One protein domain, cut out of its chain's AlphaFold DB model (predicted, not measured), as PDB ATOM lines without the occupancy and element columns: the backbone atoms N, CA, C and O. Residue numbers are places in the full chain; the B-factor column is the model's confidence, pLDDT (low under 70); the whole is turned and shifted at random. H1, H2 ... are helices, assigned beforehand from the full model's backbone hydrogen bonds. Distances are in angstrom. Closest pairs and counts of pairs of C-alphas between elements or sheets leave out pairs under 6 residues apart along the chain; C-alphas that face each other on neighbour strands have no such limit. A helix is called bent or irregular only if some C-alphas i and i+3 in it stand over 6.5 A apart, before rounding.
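What this domain is: This is residues 108 to 238 of the 712 residues of an uncharacterized protein of Perkinsus olseni (UniProt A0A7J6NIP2). H3 and H2 form a long helical hairpin along the longest axis; near its open end H4 crosses H2, H5 and H6, with H5 packed on H2 and short H1 on H3's end. The printed part has 131 residues with six named helices, H1 to H6 in chain order: all helix, only just compact, close to loose, radius of gyration of the C-alphas 16.7 A, spans 51 by 39 by 27 A.

How they stand to each other: Start at H3, residues 151 to 177: it touches H2, residues 117 to 137, opposite ways at a shallow 22 degrees, closest C-alphas Ala 135 and Ile 166, 6.4 A. Next find the hub H4, residues 179 to 194, irregular, C-alphas 190 and 193 being 7.6 A apart; its residues 181 to 185 touch H2, closest C-alphas Val 181 and Met 121, 6.1 A. H5, residues 200 to 215, touches H2, closest C-alphas Leu 209 and Cys 129, 5.4 A. H6, residues 221 to 232, touches H4's residues 190 to 191, closest C-alphas Leu 224 and Ala 190, 5.7 A. H1, residues 108 to 113, only just touches H3, with 3 pairs of C-alphas within 8 A, closest Leu 109 and Lys 176, 6.7 A. Each O i to N i+4 pair is within hydrogen-bond range in H1, H2, H3, H5 and H6; in H4, 10 of 12.

Where its parts are: Find C-alpha 151 at (-14.888, -4.108, 28.532); H3 runs 38.7 A to C-alpha 177 at (-46.554, -14.913, 47.964). H2 is 30.4 A long.

The domain as a whole: The printed part has no cut; residues 138 to 150 make the long link. pLDDT is under 70 at 139, 142 and 236 to 238.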
ATOM      1  N   GLU A 108     -42.895 -15.986  58.112       75.38
ATOM      2  CA  GLU A 108     -43.461 -14.909  57.294       75.38
ATOM      3  C   GLU A 108     -44.755 -15.255  56.514       75.38
ATOM      4  O   GLU A 108     -45.470 -14.334  56.116       75.38
ATOM      5  N   LEU A 109     -45.045 -16.538  56.256       78.56
ATOM      6  CA  LEU A 109     -46.230 -17.080  55.571       78.56
ATOM      7  C   LEU A 109     -47.402 -17.317  56.538       78.56
ATOM      8  O   LEU A 109     -48.550 -17.076  56.156       78.56
ATOM      9  N   GLU A 110     -47.141 -17.655  57.807       84.69
ATOM     10  CA  GLU A 110     -48.178 -17.575  58.849       84.69
ATOM     11  C   GLU A 110     -48.678 -16.132  59.011       84.69
ATOM     12  O   GLU A 110     -49.882 -15.911  59.164       84.69
ATOM     13  N   GLU A 111     -47.798 -15.132  58.859       89.12
ATOM     14  CA  GLU A 111     -48.220 -13.727  58.794       89.12
ATOM     15  C   GLU A 111     -49.144 -13.448  57.593       89.12
ATOM     16  O   GLU A 111     -50.061 -12.635  57.710       89.12
ATOM     17  N   LEU A 112     -48.940 -14.107  56.442       92.56
ATOM     18  CA  LEU A 112     -49.801 -13.926  55.263       92.56
ATOM     19  C   LEU A 112     -51.192 -14.535  55.466       92.56
ATOM     20  O   LEU A 112     -52.175 -13.923  55.048       92.56
ATOM     21  N   LYS A 113     -51.300 -15.680  56.158       91.06
ATOM     22  CA  LYS A 113     -52.582 -16.353  56.465       91.06
ATOM     23  C   LYS A 113     -53.570 -15.460  57.247       91.06
ATOM     24  O   LYS A 113     -54.770 -15.728  57.224       91.06
ATOM     25  N   GLY A 114     -53.092 -14.405  57.918       93.31
ATOM     26  CA  GLY A 114     -53.911 -13.426  58.651       93.31
ATOM     27  C   GLY A 114     -54.206 -12.100  57.926       93.31
ATOM     28  O   GLY A 114     -54.977 -11.292  58.450       93.31
ATOM     29  N   LEU A 115     -53.607 -11.843  56.759       96.56
ATOM     30  CA  LEU A 115     -53.737 -10.579  56.019       96.56
ATOM     31  C   LEU A 115     -54.850 -10.636  54.958       96.56
ATOM     32  O   LEU A 115     -55.258 -11.708  54.519       96.56
ATOM     33  N   SER A 116     -55.350  -9.474  54.518       96.75
ATOM     34  CA  SER A 116     -56.253  -9.424  53.357       96.75
ATOM     35  C   SER A 116     -55.468  -9.441  52.045       96.75
ATOM     36  O   SER A 116     -54.333  -8.965  52.009       96.75
ATOM     37  N   ASP A 117     -56.083  -9.890  50.946       95.94
ATOM     38  CA  ASP A 117     -55.484  -9.932  49.599       95.94
ATOM     39  C   ASP A 117     -54.782  -8.608  49.222       95.94
ATOM     40  O   ASP A 117     -53.710  -8.599  48.619       95.94
ATOM     41  N   ARG A 118     -55.368  -7.472  49.632       95.94
ATOM     42  CA  ARG A 118     -54.817  -6.119  49.450       95.94
ATOM     43  C   ARG A 118     -53.519  -5.912  50.227       95.94
ATOM     44  O   ARG A 118     -52.591  -5.307  49.702       95.94
ATOM     45  N   ASP A 119     -53.465  -6.365  51.471       97.12
ATOM     46  CA  ASP A 119     -52.326  -6.140  52.360       97.12
ATOM     47  C   ASP A 119     -51.187  -7.128  52.044       97.12
ATOM     48  O   ASP A 119     -50.023  -6.733  52.057       97.12
ATOM     49  N   ILE A 120     -51.521  -8.361  51.636       96.50
ATOM     50  CA  ILE A 120     -50.593  -9.337  51.032       96.50
ATOM     51  C   ILE A 120     -49.956  -8.734  49.772       96.50
ATOM     52  O   ILE A 120     -48.730  -8.674  49.661       96.50
ATOM     53  N   MET A 121     -50.777  -8.205  48.855       97.62
ATOM     54  CA  MET A 121     -50.309  -7.538  47.636       97.62
ATOM     55  C   MET A 121     -49.417  -6.325  47.955       97.62
ATOM     56  O   MET A 121     -48.379  -6.132  47.324       97.62
ATOM     57  N   LEU A 122     -49.769  -5.526  48.967       97.19
ATOM     58  CA  LEU A 122     -48.987  -4.361  49.391       97.19
ATOM     59  C   LEU A 122     -47.641  -4.760  50.022       97.19
ATOM     60  O   LEU A 122     -46.642  -4.073  49.797       97.19
ATOM     61  N   LYS A 123     -47.593  -5.866  50.780       97.25
ATOM     62  CA  LYS A 123     -46.359  -6.436  51.349       97.25
ATOM     63  C   LYS A 123     -45.438  -6.946  50.231       97.25
ATOM     64  O   LYS A 123     -44.286  -6.522  50.179       97.25
ATOM     65  N   TYR A 124     -45.972  -7.701  49.263       97.44
ATOM     66  CA  TYR A 124     -45.243  -8.119  48.054       97.44
ATOM     67  C   TYR A 124     -44.650  -6.926  47.286       97.44
ATOM     68  O   TYR A 124     -43.453  -6.910  47.008       97.44
ATOM     69  N   VAL A 125     -45.447  -5.892  46.975       97.69
ATOM     70  CA  VAL A 125     -44.976  -4.720  46.203       97.69
ATOM     71  C   VAL A 125     -43.847  -3.980  46.935       97.69
ATOM     72  O   VAL A 125     -42.923  -3.472  46.296       97.69
ATOM     73  N   ARG A 126     -43.887  -3.940  48.274       97.44
ATOM     74  CA  ARG A 126     -42.830  -3.350  49.110       97.44
ATOM     75  C   ARG A 126     -41.562  -4.194  49.126       97.44
ATOM     76  O   ARG A 126     -40.489  -3.654  48.877       97.44
ATOM     77  N   GLU A 127     -41.672  -5.494  49.374       97.06
ATOM     78  CA  GLU A 127     -40.508  -6.386  49.392       97.06
ATOM     79  C   GLU A 127     -39.858  -6.491  48.004       97.06
ATOM     80  O   GLU A 127     -38.635  -6.447  47.901       97.06
ATOM     81  N   PHE A 128     -40.645  -6.486  46.922       97.38
ATOM     82  CA  PHE A 128     -40.120  -6.398  45.556       97.38
ATOM     83  C   PHE A 128     -39.415  -5.051  45.309       97.38
ATOM     84  O   PHE A 128     -38.298  -5.029  44.792       97.38
ATOM     85  N   CYS A 129     -39.978  -3.924  45.761       97.31
ATOM     86  CA  CYS A 129     -39.275  -2.634  45.744       97.31
ATOM     87  C   CYS A 129     -37.914  -2.682  46.467       97.31
ATOM     88  O   CYS A 129     -36.949  -2.111  45.956       97.31
ATOM     89  N   GLU A 130     -37.808  -3.352  47.619       96.88
ATOM     90  CA  GLU A 130     -36.531  -3.514  48.333       96.88
ATOM     91  C   GLU A 130     -35.571  -4.486  47.632       96.88
ATOM     92  O   GLU A 130     -34.377  -4.191  47.548       96.88
ATOM     93  N   VAL A 131     -36.062  -5.565  47.013       95.62
ATOM     94  CA  VAL A 131     -35.259  -6.424  46.122       95.62
ATOM     95  C   VAL A 131     -34.628  -5.592  45.003       95.62
ATOM     96  O   VAL A 131     -33.413  -5.652  44.809       95.62
ATOM     97  N   LEU A 132     -35.400  -4.735  44.330       95.81
ATOM     98  CA  LEU A 132     -34.886  -3.880  43.255       95.81
ATOM     99  C   LEU A 132     -33.933  -2.788  43.762       95.81
ATOM    100  O   LEU A 132     -32.949  -2.474  43.091       95.81
ATOM    101  N   LYS A 133     -34.160  -2.241  44.963       95.44
ATOM    102  CA  LYS A 133     -33.212  -1.321  45.623       95.44
ATOM    103  C   LYS A 133     -31.912  -2.015  46.027       95.44
ATOM    104  O   LYS A 133     -30.865  -1.378  45.949       95.44
ATOM    105  N   SER A 134     -31.961  -3.282  46.447       93.12
ATOM    106  CA  SER A 134     -30.765  -4.072  46.760       93.12
ATOM    107  C   SER A 134     -29.942  -4.310  45.495       93.12
ATOM    108  O   SER A 134     -28.812  -3.843  45.430       93.12
ATOM    109  N   ALA A 135     -30.549  -4.844  44.430       90.69
ATOM    110  CA  ALA A 135     -29.879  -5.092  43.153       90.69
ATOM    111  C   ALA A 135     -29.367  -3.812  42.459       90.69
ATOM    112  O   ALA A 135     -28.413  -3.860  41.682       90.69
ATOM    113  N   ALA A 136     -29.976  -2.652  42.728       90.25
ATOM    114  CA  ALA A 136     -29.468  -1.363  42.262       90.25
ATOM    115  C   ALA A 136     -28.176  -0.926  42.983       90.25
ATOM    116  O   ALA A 136     -27.325  -0.327  42.338       90.25
ATOM    117  N   LYS A 137     -28.016  -1.238  44.278       90.31
ATOM    118  CA  LYS A 137     -26.806  -0.939  45.079       90.31
ATOM    119  C   LYS A 137     -25.717  -2.004  44.922       90.31
ATOM    120  O   LYS A 137     -24.537  -1.688  44.850       90.31
ATOM    121  N   GLU A 138     -26.119  -3.268  44.830       83.50
ATOM    122  CA  GLU A 138     -25.247  -4.423  44.568       83.50
ATOM    123  C   GLU A 138     -24.592  -4.357  43.176       83.50
ATOM    124  O   GLU A 138     -23.675  -5.114  42.900       83.50
ATOM    125  N   GLY A 139     -25.018  -3.439  42.299       69.31
ATOM    126  CA  GLY A 139     -24.302  -3.132  41.058       69.31
ATOM    127  C   GLY A 139     -22.946  -2.441  41.272       69.31
ATOM    128  O   GLY A 139     -22.076  -2.561  40.407       69.31
ATOM    129  N   ASP A 140     -22.752  -1.761  42.406       71.62
ATOM    130  CA  ASP A 140     -21.512  -1.041  42.734       71.62
ATOM    131  C   ASP A 140     -20.552  -1.888  43.584       71.62
ATOM    132  O   ASP A 140     -19.342  -1.681  43.544       71.62
ATOM    133  N   GLN A 141     -21.071  -2.876  44.321       72.25
ATOM    134  CA  GLN A 141     -20.245  -3.926  44.915       72.25
ATOM    135  C   GLN A 141     -19.901  -4.946  43.831       72.25
ATOM    136  O   GLN A 141     -20.783  -5.517  43.196       72.25
ATOM    137  N   GLU A 142     -18.613  -5.172  43.590       59.50
ATOM    138  CA  GLU A 142     -18.180  -6.088  42.539       59.50
ATOM    139  C   GLU A 142     -18.553  -7.538  42.877       59.50
ATOM    140  O   GLU A 142     -17.828  -8.255  43.568       59.50
ATOM    141  N   PHE A 143     -19.660  -8.007  42.288       73.56
ATOM    142  CA  PHE A 143     -19.721  -9.384  41.810       73.56
ATOM    143  C   PHE A 143     -18.403  -9.665  41.083       73.56
ATOM    144  O   PHE A 143     -18.057  -8.931  40.155       73.56
ATOM    145  N   GLN A 144     -17.676 -10.703  41.496       76.38
ATOM    146  CA  GLN A 144     -16.411 -11.093  40.873       76.38
ATOM    147  C   GLN A 144     -16.688 -11.750  39.513       76.38
ATOM    148  O   GLN A 144     -16.625 -12.966  39.348       76.38
ATOM    149  N   VAL A 145     -17.067 -10.919  38.541       78.31
ATOM    150  CA  VAL A 145     -17.210 -11.297  37.138       78.31
ATOM    151  C   VAL A 145     -15.812 -11.645  36.622       78.31
ATOM    152  O   VAL A 145     -14.929 -10.792  36.719       78.31
ATOM    153  N   PRO A 146     -15.583 -12.848  36.064       78.56
ATOM    154  CA  PRO A 146     -14.304 -13.176  35.444       78.56
ATOM    155  C   PRO A 146     -13.926 -12.128  34.391       78.56
ATOM    156  O   PRO A 146     -14.768 -11.754  33.569       78.56
ATOM    157  N   GLU A 147     -12.678 -11.652  34.419       83.69
ATOM    158  CA  GLU A 147     -12.202 -10.604  33.510       83.69
ATOM    159  C   GLU A 147     -12.380 -11.028  32.044       83.69
ATOM    160  O   GLU A 147     -11.720 -11.942  31.540       83.69
ATOM    161  N   ALA A 148     -13.289 -10.351  31.339       89.25
ATOM    162  CA  ALA A 148     -13.426 -10.505  29.900       89.25
ATOM    163  C   ALA A 148     -12.341  -9.685  29.189       89.25
ATOM    164  O   ALA A 148     -11.948  -8.614  29.643       89.25
ATOM    165  N   LYS A 149     -11.879 -10.164  28.028       91.88
ATOM    166  CA  LYS A 149     -10.833  -9.483  27.239       91.88
ATOM    167  C   LYS A 149     -11.295  -8.166  26.610       91.88
ATOM    168  O   LYS A 149     -10.466  -7.411  26.109       91.88
ATOM    169  N   ASP A 150     -12.599  -7.911  26.612       95.00
ATOM    170  CA  ASP A 150     -13.213  -6.664  26.194       95.00
ATOM    171  C   ASP A 150     -14.203  -6.165  27.256       95.00
ATOM    172  O   ASP A 150     -15.081  -6.895  27.722       95.00
ATOM    173  N   GLU A 151     -14.064  -4.880  27.587       93.56
ATOM    174  CA  GLU A 151     -14.888  -4.108  28.532       93.56
ATOM    175  C   GLU A 151     -16.392  -4.305  28.290       93.56
ATOM    176  O   GLU A 151     -17.173  -4.451  29.227       93.56
ATOM    177  N   LYS A 152     -16.800  -4.411  27.019       93.25
ATOM    178  CA  LYS A 152     -18.201  -4.611  26.652       93.25
ATOM    179  C   LYS A 152     -18.741  -5.981  27.081       93.25
ATOM    180  O   LYS A 152     -19.868  -6.066  27.571       93.25
ATOM    181  N   THR A 153     -17.991  -7.059  26.878       90.50
ATOM    182  CA  THR A 153     -18.400  -8.389  27.354       90.50
ATOM    183  C   THR A 153     -18.372  -8.446  28.882       90.50
ATOM    184  O   THR A 153     -19.242  -9.080  29.472       90.50
ATOM    185  N   GLN A 154     -17.463  -7.719  29.541       87.94
ATOM    186  CA  GLN A 154     -17.459  -7.581  31.003       87.94
ATOM    187  C   GLN A 154     -18.727  -6.873  31.515       87.94
ATOM    188  O   GLN A 154     -19.387  -7.384  32.421       87.94
ATOM    189  N   GLU A 155     -19.121  -5.757  30.895       89.12
ATOM    190  CA  GLU A 155     -20.366  -5.031  31.192       89.12
ATOM    191  C   GLU A 155     -21.604  -5.912  30.946       89.12
ATOM    192  O   GLU A 155     -22.451  -6.051  31.830       89.12
ATOM    193  N   SER A 156     -21.666  -6.601  29.801       88.88
ATOM    194  CA  SER A 156     -22.761  -7.524  29.462       88.88
ATOM    195  C   SER A 156     -22.866  -8.706  30.434       88.88
ATOM    196  O   SER A 156     -23.973  -9.136  30.761       88.88
ATOM    197  N   ASN A 157     -21.737  -9.232  30.918       86.31
ATOM    198  CA  ASN A 157     -21.711 -10.289  31.931       86.31
ATOM    199  C   ASN A 157     -22.176  -9.761  33.299       86.31
ATOM    200  O   ASN A 157     -22.920 -10.449  33.998       86.31
ATOM    201  N   LYS A 158     -21.790  -8.531  33.667       88.25
ATOM    202  CA  LYS A 158     -22.235  -7.861  34.900       88.25
ATOM    203  C   LYS A 158     -23.744  -7.585  34.882       88.25
ATOM    204  O   LYS A 158     -24.418  -7.836  35.881       88.25
ATOM    205  N   GLU A 159     -24.295  -7.143  33.752       89.38
ATOM    206  CA  GLU A 159     -25.742  -6.967  33.560       89.38
ATOM    207  C   GLU A 159     -26.498  -8.304  33.639       89.38
ATOM    208  O   GLU A 159     -27.489  -8.411  34.367       89.38
ATOM    209  N   MET A 160     -25.995  -9.354  32.979       89.06
ATOM    210  CA  MET A 160     -26.573 -10.702  33.045       89.06
ATOM    211  C   MET A 160     -26.594 -11.256  34.479       89.06
ATOM    212  O   MET A 160     -27.620 -11.779  34.919       89.06
ATOM    213  N   LEU A 161     -25.496 -11.119  35.231       88.25
ATOM    214  CA  LEU A 161     -25.410 -11.575  36.624       88.25
ATOM    215  C   LEU A 161     -26.323 -10.767  37.556       88.25
ATOM    216  O   LEU A 161     -26.983 -11.350  38.417       88.25
ATOM    217  N   LYS A 162     -26.446  -9.451  37.341       89.12
ATOM    218  CA  LYS A 162     -27.409  -8.594  38.052       89.12
ATOM    219  C   LYS A 162     -28.853  -9.040  37.801       89.12
ATOM    220  O   LYS A 162     -29.623  -9.168  38.751       89.12
ATOM    221  N   MET A 163     -29.213  -9.339  36.551       90.56
ATOM    222  CA  MET A 163     -30.534  -9.875  36.202       90.56
ATOM    223  C   MET A 163     -30.774 -11.277  36.779       90.56
ATOM    224  O   MET A 163     -31.880 -11.567  37.231       90.56
ATOM    225  N   LEU A 164     -29.750 -12.133  36.846       88.00
ATOM    226  CA  LEU A 164     -29.846 -13.440  37.498       88.00
ATOM    227  C   LEU A 164     -30.087 -13.304  39.013       88.00
ATOM    228  O   LEU A 164     -30.989 -13.948  39.544       88.00
ATOM    229  N   ALA A 165     -29.347 -12.427  39.697       88.56
ATOM    230  CA  ALA A 165     -29.522 -12.153  41.126       88.56
ATOM    231  C   ALA A 165     -30.908 -11.557  41.445       88.56
ATOM    232  O   ALA A 165     -31.534 -11.934  42.439       88.56
ATOM    233  N   ILE A 166     -31.421 -10.680  40.574       92.12
ATOM    234  CA  ILE A 166     -32.809 -10.201  40.613       92.12
ATOM    235  C   ILE A 166     -33.780 -11.379  40.491       92.12
ATOM    236  O   ILE A 166     -34.637 -11.532  41.355       92.12
ATOM    237  N   ASN A 167     -33.635 -12.234  39.474       90.38
ATOM    238  CA  ASN A 167     -34.547 -13.358  39.246       90.38
ATOM    239  C   ASN A 167     -34.555 -14.351  40.421       90.38
ATOM    240  O   ASN A 167     -35.623 -14.791  40.828       90.38
ATOM    241  N   VAL A 168     -33.404 -14.649  41.036       86.88
ATOM    242  CA  VAL A 168     -33.335 -15.480  42.257       86.88
ATOM    243  C   VAL A 168     -34.158 -14.863  43.395       86.88
ATOM    244  O   VAL A 168     -34.977 -15.552  44.006       86.88
ATOM    245  N   LYS A 169     -34.007 -13.555  43.644       92.25
ATOM    246  CA  LYS A 169     -34.774 -12.835  44.674       92.25
ATOM    247  C   LYS A 169     -36.271 -12.731  44.334       92.25
ATOM    248  O   LYS A 169     -37.104 -12.861  45.225       92.25
ATOM    249  N   VAL A 170     -36.634 -12.549  43.063       91.94
ATOM    250  CA  VAL A 170     -38.037 -12.500  42.604       91.94
ATOM    251  C   VAL A 170     -38.713 -13.865  42.715       91.94
ATOM    252  O   VAL A 170     -39.833 -13.935  43.206       91.94
ATOM    253  N   ASN A 171     -38.037 -14.958  42.360       88.44
ATOM    254  CA  ASN A 171     -38.571 -16.309  42.533       88.44
ATOM    255  C   ASN A 171     -38.710 -16.714  44.011       88.44
ATOM    256  O   ASN A 171     -39.552 -17.551  44.330       88.44
ATOM    257  N   ALA A 172     -37.920 -16.136  44.923       88.12
ATOM    258  CA  ALA A 172     -38.143 -16.285  46.363       88.12
ATOM    259  C   ALA A 172     -39.423 -15.555  46.819       88.12
ATOM    260  O   ALA A 172     -40.195 -16.102  47.604       88.12
ATOM    261  N   LEU A 173     -39.713 -14.368  46.266       93.38
ATOM    262  CA  LEU A 173     -41.006 -13.701  46.469       93.38
ATOM    263  C   LEU A 173     -42.165 -14.489  45.831       93.38
ATOM    264  O   LEU A 173     -43.224 -14.586  46.440       93.38
ATOM    265  N   GLU A 174     -41.977 -15.102  44.659       92.75
ATOM    266  CA  GLU A 174     -43.002 -15.949  44.025       92.75
ATOM    267  C   GLU A 174     -43.337 -17.185  44.878       92.75
ATOM    268  O   GLU A 174     -44.509 -17.517  45.032       92.75
ATOM    269  N   GLN A 175     -42.340 -17.811  45.513       86.38
ATOM    270  CA  GLN A 175     -42.558 -18.883  46.497       86.38
ATOM    271  C   GLN A 175     -43.286 -18.384  47.754       86.38
ATOM    272  O   GLN A 175     -44.208 -19.041  48.229       86.38
ATOM    273  N   LYS A 176     -42.900 -17.214  48.283       90.75
ATOM    274  CA  LYS A 176     -43.464 -16.635  49.514       90.75
ATOM    275  C   LYS A 176     -44.902 -16.130  49.359       90.75
ATOM    276  O   LYS A 176     -45.678 -16.228  50.301       90.75
ATOM    277  N   TYR A 177     -45.257 -15.568  48.203       94.38
ATOM    278  CA  TYR A 177     -46.554 -14.913  47.964       94.38
ATOM    279  C   TYR A 177     -47.472 -15.656  46.985       94.38
ATOM    280  O   TYR A 177     -48.648 -15.311  46.869       94.38
ATOM    281  N   GLY A 178     -46.952 -16.656  46.273       92.31
ATOM    282  CA  GLY A 178     -47.641 -17.341  45.185       92.31
ATOM    283  C   GLY A 178     -47.521 -16.625  43.833       92.31
ATOM    284  O   GLY A 178     -47.324 -15.406  43.735       92.31
ATOM    285  N   SER A 179     -47.693 -17.407  42.765       90.62
ATOM    286  CA  SER A 179     -47.719 -16.945  41.370       90.62
ATOM    287  C   SER A 179     -48.756 -15.853  41.131       90.62
ATOM    288  O   SER A 179     -48.491 -14.889  40.419       90.62
ATOM    289  N   ASP A 180     -49.929 -15.976  41.745       92.94
ATOM    290  CA  ASP A 180     -51.091 -15.139  41.443       92.94
ATOM    291  C   ASP A 180     -50.903 -13.712  41.972       92.94
ATOM    292  O   ASP A 180     -51.170 -12.741  41.262       92.94
ATOM    293  N   VAL A 181     -50.365 -13.576  43.191       95.38
ATOM    294  CA  VAL A 181     -49.970 -12.281  43.767       95.38
ATOM    295  C   VAL A 181     -48.819 -11.685  42.961       95.38
ATOM    296  O   VAL A 181     -48.864 -10.509  42.604       95.38
ATOM    297  N   THR A 182     -47.827 -12.501  42.599       94.69
ATOM    298  CA  THR A 182     -46.686 -12.084  41.772       94.69
ATOM    299  C   THR A 182     -47.162 -11.489  40.442       94.69
ATOM    300  O   THR A 182     -46.902 -10.319  40.150       94.69
ATOM    301  N   GLN A 183     -47.951 -12.236  39.669       93.88
ATOM    302  CA  GLN A 183     -48.517 -11.792  38.392       93.88
ATOM    303  C   GLN A 183     -49.421 -10.562  38.548       93.88
ATOM    304  O   GLN A 183     -49.330  -9.634  37.741       93.88
ATOM    305  N   ALA A 184     -50.250 -10.498  39.596       94.81
ATOM    306  CA  ALA A 184     -51.068  -9.322  39.888       94.81
ATOM    307  C   ALA A 184     -50.207  -8.069  40.141       94.81
ATOM    308  O   ALA A 184     -50.522  -7.002  39.615       94.81
ATOM    309  N   GLY A 185     -49.090  -8.194  40.863       95.25
ATOM    310  CA  GLY A 185     -48.140  -7.104  41.098       95.25
ATOM    311  C   GLY A 185     -47.479  -6.589  39.817       95.25
ATOM    312  O   GLY A 185     -47.454  -5.378  39.584       95.25
ATOM    313  N   PHE A 186     -47.022  -7.495  38.946       93.69
ATOM    314  CA  PHE A 186     -46.497  -7.146  37.617       93.69
ATOM    315  C   PHE A 186     -47.562  -6.448  36.742       93.69
ATOM    316  O   PHE A 186     -47.280  -5.425  36.116       93.69
ATOM    317  N   LEU A 187     -48.802  -6.953  36.726       93.12
ATOM    318  CA  LEU A 187     -49.910  -6.364  35.960       93.12
ATOM    319  C   LEU A 187     -50.317  -4.976  36.479       93.12
ATOM    320  O   LEU A 187     -50.568  -4.077  35.673       93.12
ATOM    321  N   LEU A 188     -50.346  -4.778  37.800       93.62
ATOM    322  CA  LEU A 188     -50.598  -3.473  38.418       93.62
ATOM    323  C   LEU A 188     -49.516  -2.459  38.022       93.62
ATOM    324  O   LEU A 188     -49.856  -1.364  37.568       93.62
ATOM    325  N   ALA A 189     -48.234  -2.838  38.103       93.75
ATOM    326  CA  ALA A 189     -47.113  -1.985  37.698       93.75
ATOM    327  C   ALA A 189     -47.181  -1.575  36.212       93.75
ATOM    328  O   ALA A 189     -46.801  -0.456  35.861       93.75
ATOM    329  N   ALA A 190     -47.716  -2.438  35.341       90.56
ATOM    330  CA  ALA A 190     -47.898  -2.122  33.924       90.56
ATOM    331  C   ALA A 190     -49.089  -1.187  33.634       90.56
ATOM    332  O   ALA A 190     -48.979  -0.265  32.814       90.56
ATOM    333  N   GLN A 191     -50.223  -1.407  34.310       89.62
ATOM    334  CA  GLN A 191     -51.500  -0.727  34.046       89.62
ATOM    335  C   GLN A 191     -51.604   0.697  34.601       89.62
ATOM    336  O   GLN A 191     -52.436   1.478  34.133       89.62
ATOM    337  N   GLN A 192     -50.805   1.037  35.613       85.38
ATOM    338  CA  GLN A 192     -51.112   2.152  36.511       85.38
ATOM    339  C   GLN A 192     -51.213   3.540  35.855       85.38
ATOM    340  O   GLN A 192     -51.907   4.421  36.358       85.38
ATOM    341  N   GLU A 193     -50.557   3.747  34.714       78.38
ATOM    342  CA  GLU A 193     -50.561   5.035  34.010       78.38
ATOM    343  C   GLU A 193     -51.967   5.514  33.607       78.38
ATOM    344  O   GLU A 193     -52.200   6.716  33.489       78.38
ATOM    345  N   GLU A 194     -52.922   4.593  33.442       74.75
ATOM    346  CA  GLU A 194     -54.285   4.920  33.002       74.75
ATOM    347  C   GLU A 194     -55.273   5.134  34.154       74.75
ATOM    348  O   GLU A 194     -56.321   5.757  33.967       74.75
ATOM    349  N   LYS A 195     -54.985   4.574  35.335       79.94
ATOM    350  CA  LYS A 195     -55.912   4.521  36.471       79.94
ATOM    351  C   LYS A 195     -55.144   4.627  37.780       79.94
ATOM    352  O   LYS A 195     -54.526   3.662  38.221       79.94
ATOM    353  N   ARG A 196     -55.280   5.780  38.439       85.88
ATOM    354  CA  ARG A 196     -54.996   5.882  39.873       85.88
ATOM    355  C   ARG A 196     -55.899   4.917  40.623       85.88
ATOM    356  O   ARG A 196     -57.103   4.884  40.363       85.88
ATOM    357  N   LEU A 197     -55.326   4.167  41.552       89.12
ATOM    358  CA  LEU A 197     -56.103   3.338  42.465       89.12
ATOM    359  C   LEU A 197     -56.797   4.243  43.499       89.12
ATOM    360  O   LEU A 197     -56.217   5.231  43.951       89.12
ATOM    361  N   ASP A 198     -58.026   3.901  43.903       92.06
ATOM    362  CA  ASP A 198     -58.726   4.609  44.994       92.06
ATOM    363  C   ASP A 198     -57.917   4.552  46.306       92.06
ATOM    364  O   ASP A 198     -57.934   5.474  47.128       92.06
ATOM    365  N   ASP A 199     -57.154   3.469  46.470       95.00
ATOM    366  CA  ASP A 199     -56.147   3.304  47.504       95.00
ATOM    367  C   ASP A 199     -54.833   4.010  47.139       95.00
ATOM    368  O   ASP A 199     -53.992   3.481  46.411       95.00
ATOM    369  N   ARG A 200     -54.623   5.189  47.733       95.50
ATOM    370  CA  ARG A 200     -53.399   5.995  47.588       95.50
ATOM    371  C   ARG A 200     -52.125   5.300  48.077       95.50
ATOM    372  O   ARG A 200     -51.035   5.710  47.681       95.50
ATOM    373  N   GLU A 201     -52.231   4.325  48.978       96.75
ATOM    374  CA  GLU A 201     -51.071   3.631  49.542       96.75
ATOM    375  C   GLU A 201     -50.550   2.576  48.563       96.75
ATOM    376  O   GLU A 201     -49.357   2.574  48.246       96.75
ATOM    377  N   MET A 202     -51.459   1.773  47.999       96.50
ATOM    378  CA  MET A 202     -51.161   0.901  46.861       96.50
ATOM    379  C   MET A 202     -50.731   1.715  45.634       96.50
ATOM    380  O   MET A 202     -49.732   1.373  45.010       96.50
ATOM    381  N   ASP A 203     -51.404   2.831  45.324       95.75
ATOM    382  CA  ASP A 203     -51.039   3.696  44.192       95.75
ATOM    383  C   ASP A 203     -49.583   4.190  44.314       95.75
ATOM    384  O   ASP A 203     -48.783   4.081  43.383       95.75
ATOM    385  N   ARG A 204     -49.176   4.645  45.505       96.62
ATOM    386  CA  ARG A 204     -47.787   5.048  45.754       96.62
ATOM    387  C   ARG A 204     -46.802   3.878  45.646       96.62
ATOM    388  O   ARG A 204     -45.730   4.058  45.074       96.62
ATOM    389  N   ALA A 205     -47.143   2.714  46.198       97.06
ATOM    390  CA  ALA A 205     -46.262   1.547  46.208       97.06
ATOM    391  C   ALA A 205     -46.038   0.977  44.794       97.06
ATOM    392  O   ALA A 205     -44.904   0.687  44.420       97.06
ATOM    393  N   VAL A 206     -47.097   0.882  43.986       96.38
ATOM    394  CA  VAL A 206     -47.025   0.386  42.602       96.38
ATOM    395  C   VAL A 206     -46.294   1.385  41.688       96.38
ATOM    396  O   VAL A 206     -45.515   0.950  40.837       96.38
ATOM    397  N   MET A 207     -46.423   2.702  41.920       95.56
ATOM    398  CA  MET A 207     -45.643   3.712  41.180       95.56
ATOM    399  C   MET A 207     -44.146   3.570  41.463       95.56
ATOM    400  O   MET A 207     -43.328   3.677  40.547       95.56
ATOM    401  N   GLU A 208     -43.779   3.325  42.726       96.75
ATOM    402  CA  GLU A 208     -42.388   3.069  43.093       96.75
ATOM    403  C   GLU A 208     -41.884   1.768  42.455       96.75
ATOM    404  O   GLU A 208     -40.804   1.776  41.866       96.75
ATOM    405  N   LEU A 209     -42.682   0.693  42.466       96.75
ATOM    406  CA  LEU A 209     -42.326  -0.576  41.828       96.75
ATOM    407  C   LEU A 209     -42.085  -0.407  40.323       96.75
ATOM    408  O   LEU A 209     -41.008  -0.763  39.844       96.75
ATOM    409  N   ARG A 210     -43.016   0.210  39.581       95.44
ATOM    410  CA  ARG A 210     -42.838   0.479  38.142       95.44
ATOM    411  C   ARG A 210     -41.562   1.286  37.878       95.44
ATOM    412  O   ARG A 210     -40.786   0.928  36.992       95.44
ATOM    413  N   LEU A 211     -41.325   2.354  38.646       96.19
ATOM    414  CA  LEU A 211     -40.124   3.182  38.503       96.19
ATOM    415  C   LEU A 211     -38.843   2.371  38.753       96.19
ATOM    416  O   LEU A 211     -37.862   2.546  38.033       96.19
ATOM    417  N   ARG A 212     -38.850   1.465  39.737       95.75
ATOM    418  CA  ARG A 212     -37.720   0.573  40.019       95.75
ATOM    419  C   ARG A 212     -37.492  -0.445  38.904       95.75
ATOM    420  O   ARG A 212     -36.349  -0.606  38.500       95.75
ATOM    421  N   MET A 213     -38.543  -1.059  38.364       95.44
ATOM    422  CA  MET A 213     -38.442  -2.043  37.273       95.44
ATOM    423  C   MET A 213     -37.874  -1.439  35.981       95.44
ATOM    424  O   MET A 213     -37.095  -2.103  35.294       95.44
ATOM    425  N   LEU A 214     -38.214  -0.175  35.696       94.44
ATOM    426  CA  LEU A 214     -37.607   0.631  34.631       94.44
ATOM    427  C   LEU A 214     -36.129   0.950  34.932       94.44
ATOM    428  O   LEU A 214     -35.281   0.804  34.058       94.44
ATOM    429  N   GLN A 215     -35.794   1.339  36.170       93.88
ATOM    430  CA  GLN A 215     -34.407   1.609  36.591       93.88
ATOM    431  C   GLN A 215     -33.498   0.369  36.569       93.88
ATOM    432  O   GLN A 215     -32.285   0.510  36.431       93.88
ATOM    433  N   THR A 216     -34.050  -0.835  36.736       93.19
ATOM    434  CA  THR A 216     -33.290  -2.094  36.721       93.19
ATOM    435  C   THR A 216     -33.289  -2.807  35.368       93.19
ATOM    436  O   THR A 216     -32.690  -3.871  35.282       93.19
ATOM    437  N   GLY A 217     -33.953  -2.274  34.335       92.75
ATOM    438  CA  GLY A 217     -34.013  -2.890  32.999       92.75
ATOM    439  C   GLY A 217     -34.888  -4.150  32.892       92.75
ATOM    440  O   GLY A 217     -34.941  -4.769  31.835       92.75
ATOM    441  N   ILE A 218     -35.612  -4.517  33.958       92.56
ATOM    442  CA  ILE A 218     -36.513  -5.690  33.978       92.56
ATOM    443  C   ILE A 218     -37.683  -5.474  33.020       92.56
ATOM    444  O   ILE A 218     -38.160  -6.415  32.390       92.56
ATOM    445  N   ILE A 219     -38.150  -4.228  32.923       92.06
ATOM    446  CA  ILE A 219     -39.156  -3.828  31.951       92.06
ATOM    447  C   ILE A 219     -38.688  -2.554  31.249       92.06
ATOM    448  O   ILE A 219     -38.337  -1.577  31.903       92.06
ATOM    449  N   ASN A 220     -38.744  -2.553  29.918       92.06
ATOM    450  CA  ASN A 220     -38.547  -1.364  29.088       92.06
ATOM    451  C   ASN A 220     -39.881  -0.631  28.878       92.06
ATOM    452  O   ASN A 220     -40.931  -1.269  28.799       92.06
ATOM    453  N   GLU A 221     -39.871   0.697  28.718       90.75
ATOM    454  CA  GLU A 221     -41.120   1.454  28.499       90.75
ATOM    455  C   GLU A 221     -41.839   1.031  27.199       90.75
ATOM    456  O   GLU A 221     -43.065   1.065  27.150       90.75
ATOM    457  N   ASP A 222     -41.118   0.516  26.194       91.38
ATOM    458  CA  ASP A 222     -41.722  -0.109  25.006       91.38
ATOM    459  C   ASP A 222     -42.532  -1.375  25.345       91.38
ATOM    460  O   ASP A 222     -43.640  -1.541  24.840       91.38
ATOM    461  N   TYR A 223     -42.048  -2.229  26.259       88.38
ATOM    462  CA  TYR A 223     -42.807  -3.393  26.739       88.38
ATOM    463  C   TYR A 223     -44.009  -2.956  27.581       88.38
ATOM    464  O   TYR A 223     -45.088  -3.531  27.472       88.38
ATOM    465  N   LEU A 224     -43.869  -1.903  28.396       86.12
ATOM    466  CA  LEU A 224     -45.015  -1.326  29.101       86.12
ATOM    467  C   LEU A 224     -46.064  -0.764  28.131       86.12
ATOM    468  O   LEU A 224     -47.262  -0.897  28.379       86.12
ATOM    469  N   LYS A 225     -45.630  -0.168  27.020       88.06
ATOM    470  CA  LYS A 225     -46.507   0.320  25.954       88.06
ATOM    471  C   LYS A 225     -47.209  -0.833  25.229       88.06
ATOM    472  O   LYS A 225     -48.422  -0.764  25.057       88.06
ATOM    473  N   GLU A 226     -46.496  -1.903  24.882       88.81
ATOM    474  CA  GLU A 226     -47.068  -3.123  24.289       88.81
ATOM    475  C   GLU A 226     -48.060  -3.813  25.245       88.81
ATOM    476  O   GLU A 226     -49.170  -4.170  24.842       88.81
ATOM    477  N   ALA A 227     -47.734  -3.898  26.538       84.62
ATOM    478  CA  ALA A 227     -48.637  -4.395  27.576       84.62
ATOM    479  C   ALA A 227     -49.905  -3.528  27.708       84.62
ATOM    480  O   ALA A 227     -51.004  -4.059  27.859       84.62
ATOM    481  N   ARG A 228     -49.799  -2.194  27.602       84.75
ATOM    482  CA  ARG A 228     -50.968  -1.291  27.568       84.75
ATOM    483  C   ARG A 228     -51.780  -1.432  26.278       84.75
ATOM    484  O   ARG A 228     -53.002  -1.350  26.339       84.75
ATOM    485  N   GLU A 229     -51.146  -1.620  25.123       87.38
ATOM    486  CA  GLU A 229     -51.834  -1.778  23.831       87.38
ATOM    487  C   GLU A 229     -52.585  -3.119  23.753       87.38
ATOM    488  O   GLU A 229     -53.753  -3.140  23.365       87.38
ATOM    489  N   THR A 230     -51.994  -4.206  24.253       87.19
ATOM    490  CA  THR A 230     -52.666  -5.513  24.392       87.19
ATOM    491  C   THR A 230     -53.774  -5.513  25.452       87.19
ATOM    492  O   THR A 230     -54.826  -6.101  25.224       87.19
ATOM    493  N   LEU A 231     -53.623  -4.795  26.574       83.75
ATOM    494  CA  LEU A 231     -54.701  -4.626  27.567       83.75
ATOM    495  C   LEU A 231     -55.850  -3.712  27.104       83.75
ATOM    496  O   LEU A 231     -56.940  -3.770  27.679       83.75
ATOM    497  N   LYS A 232     -55.634  -2.879  26.077       86.62
ATOM    498  CA  LYS A 232     -56.678  -2.038  25.464       86.62
ATOM    499  C   LYS A 232     -57.564  -2.795  24.489       86.62
ATOM    500  O   LYS A 232     -58.730  -2.426  24.349       86.62
ATOM    501  N   ASP A 233     -57.033  -3.827  23.845       87.81
ATOM    502  CA  ASP A 233     -57.798  -4.703  22.969       87.81
ATOM    503  C   ASP A 233     -58.037  -6.069  23.641       87.81
ATOM    504  O   ASP A 233     -57.245  -7.001  23.479       87.81
ATOM    505  N   PRO A 234     -59.153  -6.241  24.376       76.62
ATOM    506  CA  PRO A 234     -59.483  -7.511  25.014       76.62
ATOM    507  C   PRO A 234     -59.776  -8.650  24.020       76.62
ATOM    508  O   PRO A 234     -60.047  -9.760  24.472       76.62
ATOM    509  N   SER A 235     -59.734  -8.418  22.699       83.62
ATOM    510  CA  SER A 235     -59.756  -9.492  21.694       83.62
ATOM    511  C   SER A 235     -58.367 -10.070  21.383       83.62
ATOM    512  O   SER A 235     -58.286 -11.195  20.890       83.62
ATOM    513  N   LEU A 236     -57.281  -9.365  21.732       69.81
ATOM    514  CA  LEU A 236     -55.904  -9.876  21.638       69.81
ATOM    515  C   LEU A 236     -55.517 -10.764  22.833       69.81
ATOM    516  O   LEU A 236     -54.604 -11.584  22.727       69.81
ATOM    517  N   VAL A 237     -56.230 -10.651  23.958       63.09
ATOM    518  CA  VAL A 237     -56.053 -11.518  25.133       63.09
ATOM    519  C   VAL A 237     -56.683 -12.889  24.857       63.09
ATOM    520  O   VAL A 237     -57.843 -13.147  25.178       63.09
ATOM    521  N   THR A 238     -55.916 -13.777  24.221       45.56
ATOM    522  CA  THR A 238     -56.371 -15.146  23.925       45.56
ATOM    523  C   THR A 238     -56.633 -15.943  25.219       45.56
ATOM    524  O   THR A 238     -55.749 -16.004  26.075       45.56
TER     525      THR A 238